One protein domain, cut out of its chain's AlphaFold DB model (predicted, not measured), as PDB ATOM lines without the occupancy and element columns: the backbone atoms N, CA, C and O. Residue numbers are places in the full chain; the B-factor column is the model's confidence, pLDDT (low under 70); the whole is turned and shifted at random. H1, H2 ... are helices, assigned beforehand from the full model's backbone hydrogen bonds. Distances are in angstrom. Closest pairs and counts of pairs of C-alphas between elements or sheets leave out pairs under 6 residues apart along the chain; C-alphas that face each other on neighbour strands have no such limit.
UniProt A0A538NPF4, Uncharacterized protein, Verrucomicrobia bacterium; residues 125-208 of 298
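This is residues 125 to 208 of the 298 residues of an uncharacterized protein of Verrucomicrobia bacterium (UniProt A0A538NPF4). A close-packed helical hairpin, H2 and H3, and a much longer helix, H4, meet near the end of H3 and the start of H4 and open as a V, with H1 near the corner, packed on the start of H4. The far part of H4 sticks out, residues 190 to 207 standing free together with Trp 208. The printed part has 84 residues with four named helices in the order H1, H2, H3, H4 and no named strand; the class is all helix. The whole is loose, with a radius of gyration of the C-alphas of 15.8 A, and flat, spanning 53 by 31 by 15 A.

H1, residues 125 to 138, begins at C-alpha 125 (20.718, -78.178, 139.155) and is 19.8 A long from first to last C-alpha. H2, residues 142 to 157, measures 23.3 A, and H3, residues 160 to 175, measures 23.0 A. H4, residues 178 to 207, measures 43.4 A and ends at C-alpha 207 (-2.554, -85.294, 162.640).

H1 touches H4 with residues 178 to 186 of H4 alone, opposite ways at a steep tilt of 42 degrees; the closest C-alphas, of Ser 132 and Pro 178, are 6.1 A apart. H2 and H3 form a hairpin and touch, with the C-alphas of Gly 154 and Ala 163 closest at 3.9 A; their tilt of 36 degrees is only just steep. H3 and H4 are close but not clearly touching, the closest C-alphas, of Ala 173 and Phe 181, being 6.9 A apart. H2 and H4 are apart. Every O i to N i+4 pair is within hydrogen-bond range in H1, H3 and H4, and 11 of 12 are in H2.

The C-alphas farthest apart, of Gln 140 and Trp 208, are 53.5 A apart. The printed part has no cut, and its three links are tight. The mean pLDDT of the printed part is 74.6, with 31 residues under 70, among them residues 134 to 146 and 204 to 208.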
ATOM      1  N   SER A 125      19.326 -78.313 139.608       88.69
ATOM      2  CA  SER A 125      20.718 -78.178 139.155       88.69
ATOM      3  C   SER A 125      20.799 -77.397 137.844       88.69
ATOM      4  O   SER A 125      21.623 -76.495 137.698       88.69
ATOM      5  N   ASP A 126      19.893 -77.682 136.916       89.69
ATOM      6  CA  ASP A 126      19.844 -77.008 135.631       89.69
ATOM      7  C   ASP A 126      19.452 -75.559 135.723       89.69
ATOM      8  O   ASP A 126      20.131 -74.714 135.142       89.69
ATOM      9  N   LEU A 127      18.412 -75.270 136.496       88.19
ATOM     10  CA  LEU A 127      17.984 -73.909 136.739       88.19
ATOM     11  C   LEU A 127      19.116 -73.098 137.384       88.19
ATOM     12  O   LEU A 127      19.412 -71.998 136.925       88.19
ATOM     13  N   ILE A 128      19.833 -73.673 138.358       87.44
ATOM     14  CA  ILE A 128      21.013 -73.050 138.973       87.44
ATOM     15  C   ILE A 128      22.108 -72.794 137.928       87.44
ATOM     16  O   ILE A 128      22.698 -71.712 137.903       87.44
ATOM     17  N   THR A 129      22.396 -73.753 137.042       87.56
ATOM     18  CA  THR A 129      23.413 -73.552 135.996       87.56
ATOM     19  C   THR A 129      22.991 -72.530 134.946       87.56
ATOM     20  O   THR A 129      23.838 -71.766 134.486       87.56
ATOM     21  N   LEU A 130      21.707 -72.489 134.586       86.19
ATOM     22  CA  LEU A 130      21.147 -71.539 133.633       86.19
ATOM     23  C   LEU A 130      21.208 -70.124 134.207       86.19
ATOM     24  O   LEU A 130      21.724 -69.236 133.537       86.19
ATOM     25  N   ILE A 131      20.786 -69.946 135.464       82.38
ATOM     26  CA  ILE A 131      20.873 -68.673 136.194       82.38
ATOM     27  C   ILE A 131      22.334 -68.238 136.345       82.38
ATOM     28  O   ILE A 131      22.666 -67.080 136.122       82.38
ATOM     29  N   SER A 132      23.239 -69.164 136.666       80.25
ATOM     30  CA  SER A 132      24.674 -68.873 136.760       80.25
ATOM     31  C   SER A 132      25.254 -68.386 135.425       80.25
ATOM     32  O   SER A 132      26.064 -67.461 135.417       80.25
ATOM     33  N   LYS A 133      24.839 -68.975 134.295       80.06
ATOM     34  CA  LYS A 133      25.279 -68.562 132.951       80.06
ATOM     35  C   LYS A 133      24.644 -67.242 132.510       80.06
ATOM     36  O   LYS A 133      25.345 -66.392 131.972       80.06
ATOM     37  N   SER A 134      23.349 -67.037 132.750       69.81
ATOM     38  CA  SER A 134      22.674 -65.781 132.398       69.81
ATOM     39  C   SER A 134      23.154 -64.616 133.263       69.81
ATOM     40  O   SER A 134      23.346 -63.519 132.750       69.81
ATOM     41  N   SER A 135      23.457 -64.861 134.541       62.78
ATOM     42  CA  SER A 135      24.091 -63.878 135.424       62.78
ATOM     43  C   SER A 135      25.514 -63.536 134.993       62.78
ATOM     44  O   SER A 135      25.966 -62.440 135.281       62.78
ATOM     45  N   MET A 136      26.224 -64.427 134.293       59.53
ATOM     46  CA  MET A 136      27.512 -64.098 133.672       59.53
ATOM     47  C   MET A 136      27.324 -63.181 132.452       59.53
ATOM     48  O   MET A 136      28.134 -62.287 132.236       59.53
ATOM     49  N   LEU A 137      26.229 -63.362 131.704       56.06
ATOM     50  CA  LEU A 137      25.856 -62.510 130.569       56.06
ATOM     51  C   LEU A 137      25.385 -61.108 131.015       56.06
ATOM     52  O   LEU A 137      25.679 -60.121 130.351       56.06
ATOM     53  N   ILE A 138      24.673 -61.021 132.145       52.12
ATOM     54  CA  ILE A 138      24.174 -59.770 132.754       52.12
ATOM     55  C   ILE A 138      25.222 -59.108 133.678       52.12
ATOM     56  O   ILE A 138      25.212 -57.896 133.877       52.12
ATOM     57  N   GLY A 139      26.135 -59.888 134.256       49.34
ATOM     58  CA  GLY A 139      27.031 -59.499 135.353       49.34
ATOM     59  C   GLY A 139      28.190 -58.572 134.989       49.34
ATOM     60  O   GLY A 139      28.946 -58.193 135.880       49.34
ATOM     61  N   GLN A 140      28.326 -58.143 133.730       53.09
ATOM     62  CA  GLN A 140      29.258 -57.059 133.394       53.09
ATOM     63  C   GLN A 140      28.794 -55.681 133.906       53.09
ATOM     64  O   GLN A 140      29.572 -54.732 133.877       53.09
ATOM     65  N   THR A 141      27.579 -55.556 134.459       53.41
ATOM     66  CA  THR A 141      27.106 -54.328 135.119       53.41
ATOM     67  C   THR A 141      26.629 -54.599 136.550       53.41
ATOM     68  O   THR A 141      25.476 -54.938 136.811       53.41
ATOM     69  N   ALA A 142      27.520 -54.386 137.527       55.38
ATOM     70  CA  ALA A 142      27.267 -54.573 138.966       55.38
ATOM     71  C   ALA A 142      26.021 -53.830 139.514       55.38
ATOM     72  O   ALA A 142      25.486 -54.215 140.555       55.38
ATOM     73  N   GLY A 143      25.526 -52.800 138.817       61.28
ATOM     74  CA  GLY A 143      24.307 -52.067 139.181       61.28
ATOM     75  C   GLY A 143      23.004 -52.852 138.979       61.28
ATOM     76  O   GLY A 143      22.046 -52.644 139.722       61.28
ATOM     77  N   VAL A 144      22.965 -53.799 138.034       66.00
ATOM     78  CA  VAL A 144      21.741 -54.554 137.705       66.00
ATOM     79  C   VAL A 144      21.413 -55.584 138.791       66.00
ATOM     80  O   VAL A 144      20.256 -55.721 139.188       66.00
ATOM     81  N   GLY A 145      22.432 -56.254 139.343       67.31
ATOM     82  CA  GLY A 145      22.259 -57.212 140.440       67.31
ATOM     83  C   GLY A 145      21.678 -56.564 141.700       67.31
ATOM     84  O   GLY A 145      20.746 -57.102 142.297       67.31
ATOM     85  N   ALA A 146      22.163 -55.372 142.063       69.56
ATOM     86  CA  ALA A 146      21.648 -54.610 143.200       69.56
ATOM     87  C   ALA A 146      20.188 -54.168 142.995       69.56
ATOM     88  O   ALA A 146      19.373 -54.288 143.908       69.56
ATOM     89  N   ALA A 147      19.833 -53.710 141.791       71.62
ATOM     90  CA  ALA A 147      18.471 -53.280 141.477       71.62
ATOM     91  C   ALA A 147      17.467 -54.446 141.523       71.62
ATOM     92  O   ALA A 147      16.424 -54.340 142.171       71.62
ATOM     93  N   ILE A 148      17.798 -55.587 140.908       69.38
ATOM     94  CA  ILE A 148      16.948 -56.791 140.934       69.38
ATOM     95  C   ILE A 148      16.794 -57.304 142.367       69.38
ATOM     96  O   ILE A 148      15.682 -57.597 142.812       69.38
ATOM     97  N   GLY A 149      17.898 -57.364 143.109       69.88
ATOM     98  CA  GLY A 149      17.885 -57.737 144.514       69.88
ATOM     99  C   GLY A 149      16.968 -56.837 145.346       69.88
ATOM    100  O   GLY A 149      16.179 -57.345 146.140       69.88
ATOM    101  N   ALA A 150      17.005 -55.518 145.126       73.56
ATOM    102  CA  ALA A 150      16.150 -54.560 145.824       73.56
ATOM    103  C   ALA A 150      14.658 -54.783 145.550       73.56
ATOM    104  O   ALA A 150      13.844 -54.723 146.472       73.56
ATOM    105  N   ILE A 151      14.306 -55.083 144.299       73.81
ATOM    106  CA  ILE A 151      12.925 -55.365 143.894       73.81
ATOM    107  C   ILE A 151      12.439 -56.660 144.555       73.81
ATOM    108  O   ILE A 151      11.364 -56.678 145.154       73.81
ATOM    109  N   ILE A 152      13.237 -57.730 144.523       72.94
ATOM    110  CA  ILE A 152      12.869 -59.019 145.135       72.94
ATOM    111  C   ILE A 152      12.760 -58.887 146.659       72.94
ATOM    112  O   ILE A 152      11.769 -59.304 147.254       72.94
ATOM    113  N   GLY A 153      13.747 -58.269 147.308       68.06
ATOM    114  CA  GLY A 153      13.733 -58.078 148.756       68.06
ATOM    115  C   GLY A 153      12.618 -57.136 149.224       68.06
ATOM    116  O   GLY A 153      11.991 -57.381 150.254       68.06
ATOM    117  N   GLY A 154      12.325 -56.087 148.452       67.12
ATOM    118  CA  GLY A 154      11.242 -55.144 148.728       67.12
ATOM    119  C   GLY A 154       9.854 -55.762 148.560       67.12
ATOM    120  O   GLY A 154       8.985 -55.540 149.403       67.12
ATOM    121  N   THR A 155       9.657 -56.585 147.526       69.94
ATOM    122  CA  THR A 155       8.387 -57.289 147.265       69.94
ATOM    123  C   THR A 155       8.142 -58.436 148.245       69.94
ATOM    124  O   THR A 155       7.012 -58.624 148.685       69.94
ATOM    125  N   ALA A 156       9.189 -59.156 148.659       65.56
ATOM    126  CA  ALA A 156       9.067 -60.262 149.606       65.56
ATOM    127  C   ALA A 156       8.716 -59.813 151.037       65.56
ATOM    128  O   ALA A 156       8.075 -60.566 151.767       65.56
ATOM    129  N   THR A 157       9.134 -58.611 151.461       63.41
ATOM    130  CA  THR A 157       8.929 -58.153 152.851       63.41
ATOM    131  C   THR A 157       8.075 -56.892 152.993       63.41
ATOM    132  O   THR A 157       7.836 -56.466 154.124       63.41
ATOM    133  N   GLY A 158       7.692 -56.231 151.895       61.81
ATOM    134  CA  GLY A 158       6.906 -54.987 151.901       61.81
ATOM    135  C   GLY A 158       7.551 -53.820 152.664       61.81
ATOM    136  O   GLY A 158       6.852 -52.930 153.140       61.81
ATOM    137  N   ARG A 159       8.879 -53.836 152.862       72.06
ATOM    138  CA  ARG A 159       9.609 -52.878 153.716       72.06
ATOM    139  C   ARG A 159      10.906 -52.425 153.057       72.06
ATOM    140  O   ARG A 159      11.628 -53.234 152.481       72.06
ATOM    141  N   VAL A 160      11.266 -51.159 153.277       69.31
ATOM    142  CA  VAL A 160      12.518 -50.541 152.796       69.31
ATOM    143  C   VAL A 160      13.760 -51.324 153.250       69.31
ATOM    144  O   VAL A 160      14.705 -51.495 152.486       69.31
ATOM    145  N   ARG A 161      13.736 -51.900 154.464       69.38
ATOM    146  CA  ARG A 161      14.809 -52.786 154.954       69.38
ATOM    147  C   ARG A 161      14.974 -54.059 154.112       69.38
ATOM    148  O   ARG A 161      16.104 -54.477 153.902       69.38
ATOM    149  N   GLY A 162      13.891 -54.653 153.611       70.81
ATOM    150  CA  GLY A 162      13.975 -55.821 152.730       70.81
ATOM    151  C   GLY A 162      14.546 -55.476 151.365       70.81
ATOM    152  O   GLY A 162      15.362 -56.231 150.849       70.81
ATOM    153  N   ALA A 163      14.214 -54.298 150.828       70.69
ATOM    154  CA  ALA A 163      14.832 -53.793 149.605       70.69
ATOM    155  C   ALA A 163      16.346 -53.574 149.782       70.69
ATOM    156  O   ALA A 163      17.126 -53.988 148.933       70.69
ATOM    157  N   ALA A 164      16.792 -53.015 150.910       73.06
ATOM    158  CA  ALA A 164      18.222 -52.846 151.187       73.06
ATOM    159  C   ALA A 164      18.968 -54.189 151.336       73.06
ATOM    160  O   ALA A 164      20.043 -54.368 150.763       73.06
ATOM    161  N   ILE A 165      18.381 -55.155 152.056       75.69
ATOM    162  CA  ILE A 165      18.944 -56.508 152.211       75.69
ATOM    163  C   ILE A 165      19.010 -57.218 150.855       75.69
ATOM    164  O   ILE A 165      20.029 -57.814 150.507       75.69
ATOM    165  N   GLY A 166      17.940 -57.117 150.069       74.62
ATOM    166  CA  GLY A 166      17.875 -57.671 148.729       74.62
ATOM    167  C   GLY A 166      18.910 -57.047 147.795       74.62
ATOM    168  O   GLY A 166      19.597 -57.776 147.085       74.62
ATOM    169  N   ALA A 167      19.096 -55.723 147.839       73.69
ATOM    170  CA  ALA A 167      20.091 -55.017 147.034       73.69
ATOM    171  C   ALA A 167      21.521 -55.462 147.358       73.69
ATOM    172  O   ALA A 167      22.309 -55.741 146.453       73.69
ATOM    173  N   ALA A 168      21.844 -55.585 148.648       74.38
ATOM    174  CA  ALA A 168      23.139 -56.079 149.099       74.38
ATOM    175  C   ALA A 168      23.374 -57.536 148.664       74.38
ATOM    176  O   ALA A 168      24.449 -57.863 148.159       74.38
ATOM    177  N   ALA A 169      22.357 -58.396 148.784       71.50
ATOM    178  CA  ALA A 169      22.427 -59.784 148.332       71.50
ATOM    179  C   ALA A 169      22.623 -59.889 146.810       71.50
ATOM    180  O   ALA A 169      23.459 -60.665 146.346       71.50
ATOM    181  N   GLY A 170      21.910 -59.074 146.031       68.94
ATOM    182  CA  GLY A 170      22.033 -59.028 144.575       68.94
ATOM    183  C   GLY A 170      23.383 -58.485 144.093       68.94
ATOM    184  O   GLY A 170      23.970 -59.030 143.158       68.94
ATOM    185  N   ALA A 171      23.928 -57.467 144.766       70.12
ATOM    186  CA  ALA A 171      25.268 -56.941 144.492       70.12
ATOM    187  C   ALA A 171      26.377 -57.949 144.846       70.12
ATOM    188  O   ALA A 171      27.355 -58.084 144.110       70.12
ATOM    189  N   ALA A 172      26.222 -58.675 145.959       70.75
ATOM    190  CA  ALA A 172      27.152 -59.726 146.363       70.75
ATOM    191  C   ALA A 172      27.115 -60.917 145.392       70.75
ATOM    192  O   ALA A 172      28.169 -61.408 144.992       70.75
ATOM    193  N   ALA A 173      25.923 -61.331 144.950       67.75
ATOM    194  CA  ALA A 173      25.757 -62.403 143.970       67.75
ATOM    195  C   ALA A 173      26.416 -62.070 142.619       67.75
ATOM    196  O   ALA A 173      27.034 -62.944 142.018       67.75
ATOM    197  N   ALA A 174      26.355 -60.807 142.180       67.50
ATOM    198  CA  ALA A 174      26.987 -60.354 140.939       67.50
ATOM    199  C   ALA A 174      28.528 -60.377 140.985       67.50
ATOM    200  O   ALA A 174      29.169 -60.479 139.942       67.50
ATOM    201  N   LYS A 175      29.130 -60.290 142.179       72.00
ATOM    202  CA  LYS A 175      30.592 -60.313 142.371       72.00
ATOM    203  C   LYS A 175      31.155 -61.708 142.665       72.00
ATOM    204  O   LYS A 175      32.373 -61.863 142.728       72.00
ATOM    205  N   MET A 176      30.309 -62.718 142.877       74.88
ATOM    206  CA  MET A 176      30.765 -64.068 143.216       74.88
ATOM    207  C   MET A 176      31.217 -64.856 141.981       74.88
ATOM    208  O   MET A 176      30.567 -64.799 140.936       74.88
ATOM    209  N   PRO A 177      32.276 -65.679 142.100       80.50
ATOM    210  CA  PRO A 177      32.631 -66.613 141.045       80.50
ATOM    211  C   PRO A 177      31.531 -67.682 140.879       80.50
ATOM    212  O   PRO A 177      30.865 -68.068 141.849       80.50
ATOM    213  N   PRO A 178      31.346 -68.217 139.660       76.94
ATOM    214  CA  PRO A 178      30.206 -69.071 139.320       76.94
ATOM    215  C   PRO A 178      30.179 -70.393 140.096       76.94
ATOM    216  O   PRO A 178      29.106 -70.939 140.343       76.94
ATOM    217  N   SER A 179      31.336 -70.915 140.508       80.50
ATOM    218  CA  SER A 179      31.432 -72.099 141.370       80.50
ATOM    219  C   SER A 179      30.838 -71.838 142.756       80.50
ATOM    220  O   SER A 179      30.003 -72.614 143.216       80.50
ATOM    221  N   ILE A 180      31.203 -70.717 143.384       84.12
ATOM    222  CA  ILE A 180      30.696 -70.323 144.704       84.12
ATOM    223  C   ILE A 180      29.199 -70.017 144.628       84.12
ATOM    224  O   ILE A 180      28.444 -70.509 145.464       84.12
ATOM    225  N   PHE A 181      28.741 -69.310 143.588       82.38
ATOM    226  CA  PHE A 181      27.310 -69.059 143.384       82.38
ATOM    227  C   PHE A 181      26.501 -70.361 143.316       82.38
ATOM    228  O   PHE A 181      25.474 -70.488 143.978       82.38
ATOM    229  N   ARG A 182      26.971 -71.357 142.550       83.31
ATOM    230  CA  ARG A 182      26.290 -72.656 142.429       83.31
ATOM    231  C   ARG A 182      26.210 -73.392 143.761       83.31
ATOM    232  O   ARG A 182      25.164 -73.962 144.057       83.31
ATOM    233  N   ILE A 183      27.283 -73.363 144.552       87.31
ATOM    234  CA  ILE A 183      27.318 -73.976 145.887       87.31
ATOM    235  C   ILE A 183      26.294 -73.294 146.800       87.31
ATOM    236  O   ILE A 183      25.446 -73.969 147.379       87.31
ATOM    237  N   VAL A 184      26.312 -71.960 146.873       85.88
ATOM    238  CA  VAL A 184      25.374 -71.186 147.702       85.88
ATOM    239  C   VAL A 184      23.926 -71.417 147.261       85.88
ATOM    240  O   VAL A 184      23.068 -71.693 148.098       85.88
ATOM    241  N   ALA A 185      23.645 -71.382 145.956       85.56
ATOM    242  CA  ALA A 185      22.311 -71.642 145.421       85.56
ATOM    243  C   ALA A 185      21.829 -73.068 145.741       85.56
ATOM    244  O   ALA A 185      20.681 -73.252 146.142       85.56
ATOM    245  N   ALA A 186      22.705 -74.072 145.627       88.00
ATOM    246  CA  ALA A 186      22.384 -75.446 146.005       88.00
ATOM    247  C   ALA A 186      22.077 -75.570 147.507       88.00
ATOM    248  O   ALA A 186      21.093 -76.216 147.866       88.00
ATOM    249  N   PHE A 187      22.850 -74.906 148.375       90.44
ATOM    250  CA  PHE A 187      22.565 -74.859 149.813       90.44
ATOM    251  C   PHE A 187      21.222 -74.192 150.119       90.44
ATOM    252  O   PHE A 187      20.473 -74.708 150.943       90.44
ATOM    253  N   ILE A 188      20.881 -73.094 149.439       88.94
ATOM    254  CA  ILE A 188      19.585 -72.421 149.609       88.94
ATOM    255  C   ILE A 188      18.436 -73.350 149.201       88.94
ATOM    256  O   ILE A 188      17.454 -73.470 149.938       88.94
ATOM    257  N   VAL A 189      18.553 -74.040 148.061       89.81
ATOM    258  CA  VAL A 189      17.540 -75.011 147.615       89.81
ATOM    259  C   VAL A 189      17.406 -76.159 148.618       89.81
ATOM    260  O   VAL A 189      16.289 -76.478 149.024       89.81
ATOM    261  N   ALA A 190      18.523 -76.734 149.073       89.00
ATOM    262  CA  ALA A 190      18.523 -77.813 150.057       89.00
ATOM    263  C   ALA A 190      17.898 -77.371 151.391       89.00
ATOM    264  O   ALA A 190      17.043 -78.070 151.934       89.00
ATOM    265  N   PHE A 191      18.258 -76.186 151.888       90.56
ATOM    266  CA  PHE A 191      17.715 -75.629 153.126       90.56
ATOM    267  C   PHE A 191      16.216 -75.313 153.019       90.56
ATOM    268  O   PHE A 191      15.458 -75.589 153.951       90.56
ATOM    269  N   SER A 192      15.771 -74.783 151.877       87.69
ATOM    270  CA  SER A 192      14.351 -74.512 151.604       87.69
ATOM    271  C   SER A 192      13.537 -75.801 151.595       87.69
ATOM    272  O   SER A 192      12.480 -75.866 152.223       87.69
ATOM    273  N   LEU A 193      14.053 -76.844 150.933       87.56
ATOM    274  CA  LEU A 193      13.407 -78.152 150.880       87.56
ATOM    275  C   LEU A 193      13.359 -78.805 152.266       87.56
ATOM    276  O   LEU A 193      12.294 -79.246 152.684       87.56
ATOM    277  N   ALA A 194      14.464 -78.784 153.016       88.00
ATOM    278  CA  ALA A 194      14.514 -79.305 154.382       88.00
ATOM    279  C   ALA A 194      13.545 -78.563 155.318       88.00
ATOM    280  O   ALA A 194      12.831 -79.189 156.099       88.00
ATOM    281  N   SER A 195      13.466 -77.235 155.202       87.56
ATOM    282  CA  SER A 195      12.546 -76.407 155.987       87.56
ATOM    283  C   SER A 195      11.085 -76.703 155.641       87.56
ATOM    284  O   SER A 195      10.243 -76.810 156.534       87.56
ATOM    285  N   PHE A 196      10.779 -76.876 154.353       86.06
ATOM    286  CA  PHE A 196       9.447 -77.247 153.888       86.06
ATOM    287  C   PHE A 196       9.052 -78.646 154.372       86.06
ATOM    288  O   PHE A 196       8.001 -78.804 154.995       86.06
ATOM    289  N   THR A 197       9.923 -79.641 154.182       84.56
ATOM    290  CA  THR A 197       9.705 -81.010 154.664       84.56
ATOM    291  C   THR A 197       9.532 -81.037 156.177       84.56
ATOM    292  O   THR A 197       8.630 -81.707 156.667       84.56
ATOM    293  N   GLN A 198      10.328 -80.277 156.932       86.62
ATOM    294  CA  GLN A 198      10.186 -80.201 158.383       86.62
ATOM    295  C   GLN A 198       8.848 -79.577 158.793       86.62
ATOM    296  O   GLN A 198       8.198 -80.066 159.719       86.62
ATOM    297  N   ARG A 199       8.403 -78.526 158.094       85.06
ATOM    298  CA  ARG A 199       7.096 -77.902 158.334       85.06
ATOM    299  C   ARG A 199       5.956 -78.887 158.092       85.06
ATOM    300  O   ARG A 199       5.071 -78.996 158.937       85.06
ATOM    301  N   GLU A 200       5.990 -79.623 156.985       81.12
ATOM    302  CA  GLU A 200       4.975 -80.638 156.678       81.12
ATOM    303  C   GLU A 200       5.040 -81.829 157.640       81.12
ATOM    304  O   GLU A 200       4.009 -82.274 158.143       81.12
ATOM    305  N   ASN A 201       6.238 -82.272 158.025       79.94
ATOM    306  CA  ASN A 201       6.413 -83.312 159.037       79.94
ATOM    307  C   ASN A 201       5.794 -82.897 160.386       79.94
ATOM    308  O   ASN A 201       5.127 -83.693 161.049       79.94
ATOM    309  N   GLN A 202       5.926 -81.624 160.773       80.19
ATOM    310  CA  GLN A 202       5.240 -81.097 161.956       80.19
ATOM    311  C   GLN A 202       3.712 -81.064 161.801       80.19
ATOM    312  O   GLN A 202       3.010 -81.317 162.784       80.19
ATOM    313  N   ARG A 203       3.174 -80.800 160.601       73.38
ATOM    314  CA  ARG A 203       1.721 -80.894 160.354       73.38
ATOM    315  C   ARG A 203       1.220 -82.327 160.500       73.38
ATOM    316  O   ARG A 203       0.214 -82.548 161.172       73.38
ATOM    317  N   VAL A 204       1.930 -83.298 159.924       68.50
ATOM    318  CA  VAL A 204       1.569 -84.722 160.012       68.50
ATOM    319  C   VAL A 204       1.674 -85.226 161.450       68.50
ATOM    320  O   VAL A 204       0.747 -85.876 161.931       68.50
ATOM    321  N   LYS A 205       2.724 -84.846 162.191       67.31
ATOM    322  CA  LYS A 205       2.866 -85.186 163.619       67.31
ATOM    323  C   LYS A 205       1.692 -84.680 164.468       67.31
ATOM    324  O   LYS A 205       1.332 -85.327 165.443       67.31
ATOM    325  N   ARG A 206       1.066 -83.554 164.098       61.84
ATOM    326  CA  ARG A 206      -0.176 -83.078 164.738       61.84
ATOM    327  C   ARG A 206      -1.415 -83.877 164.334       61.84
ATOM    328  O   ARG A 206      -2.368 -83.904 165.104       61.84
ATOM    329  N   ARG A 207      -1.431 -84.487 163.143       60.09
ATOM    330  CA  ARG A 207      -2.554 -85.294 162.640       60.09
ATOM    331  C   ARG A 207      -2.562 -86.690 163.254       60.09
ATOM    332  O   ARG A 207      -3.623 -87.147 163.658       60.09
ATOM    333  N   TRP A 208      -1.396 -87.330 163.343       59.94
ATOM    334  CA  TRP A 208      -1.196 -88.639 163.978       59.94
ATOM    335  C   TRP A 208      -0.237 -88.535 165.171       59.94
ATOM    336  O   TRP A 208       0.844 -89.136 165.162       59.94
TER     337      TRP A 208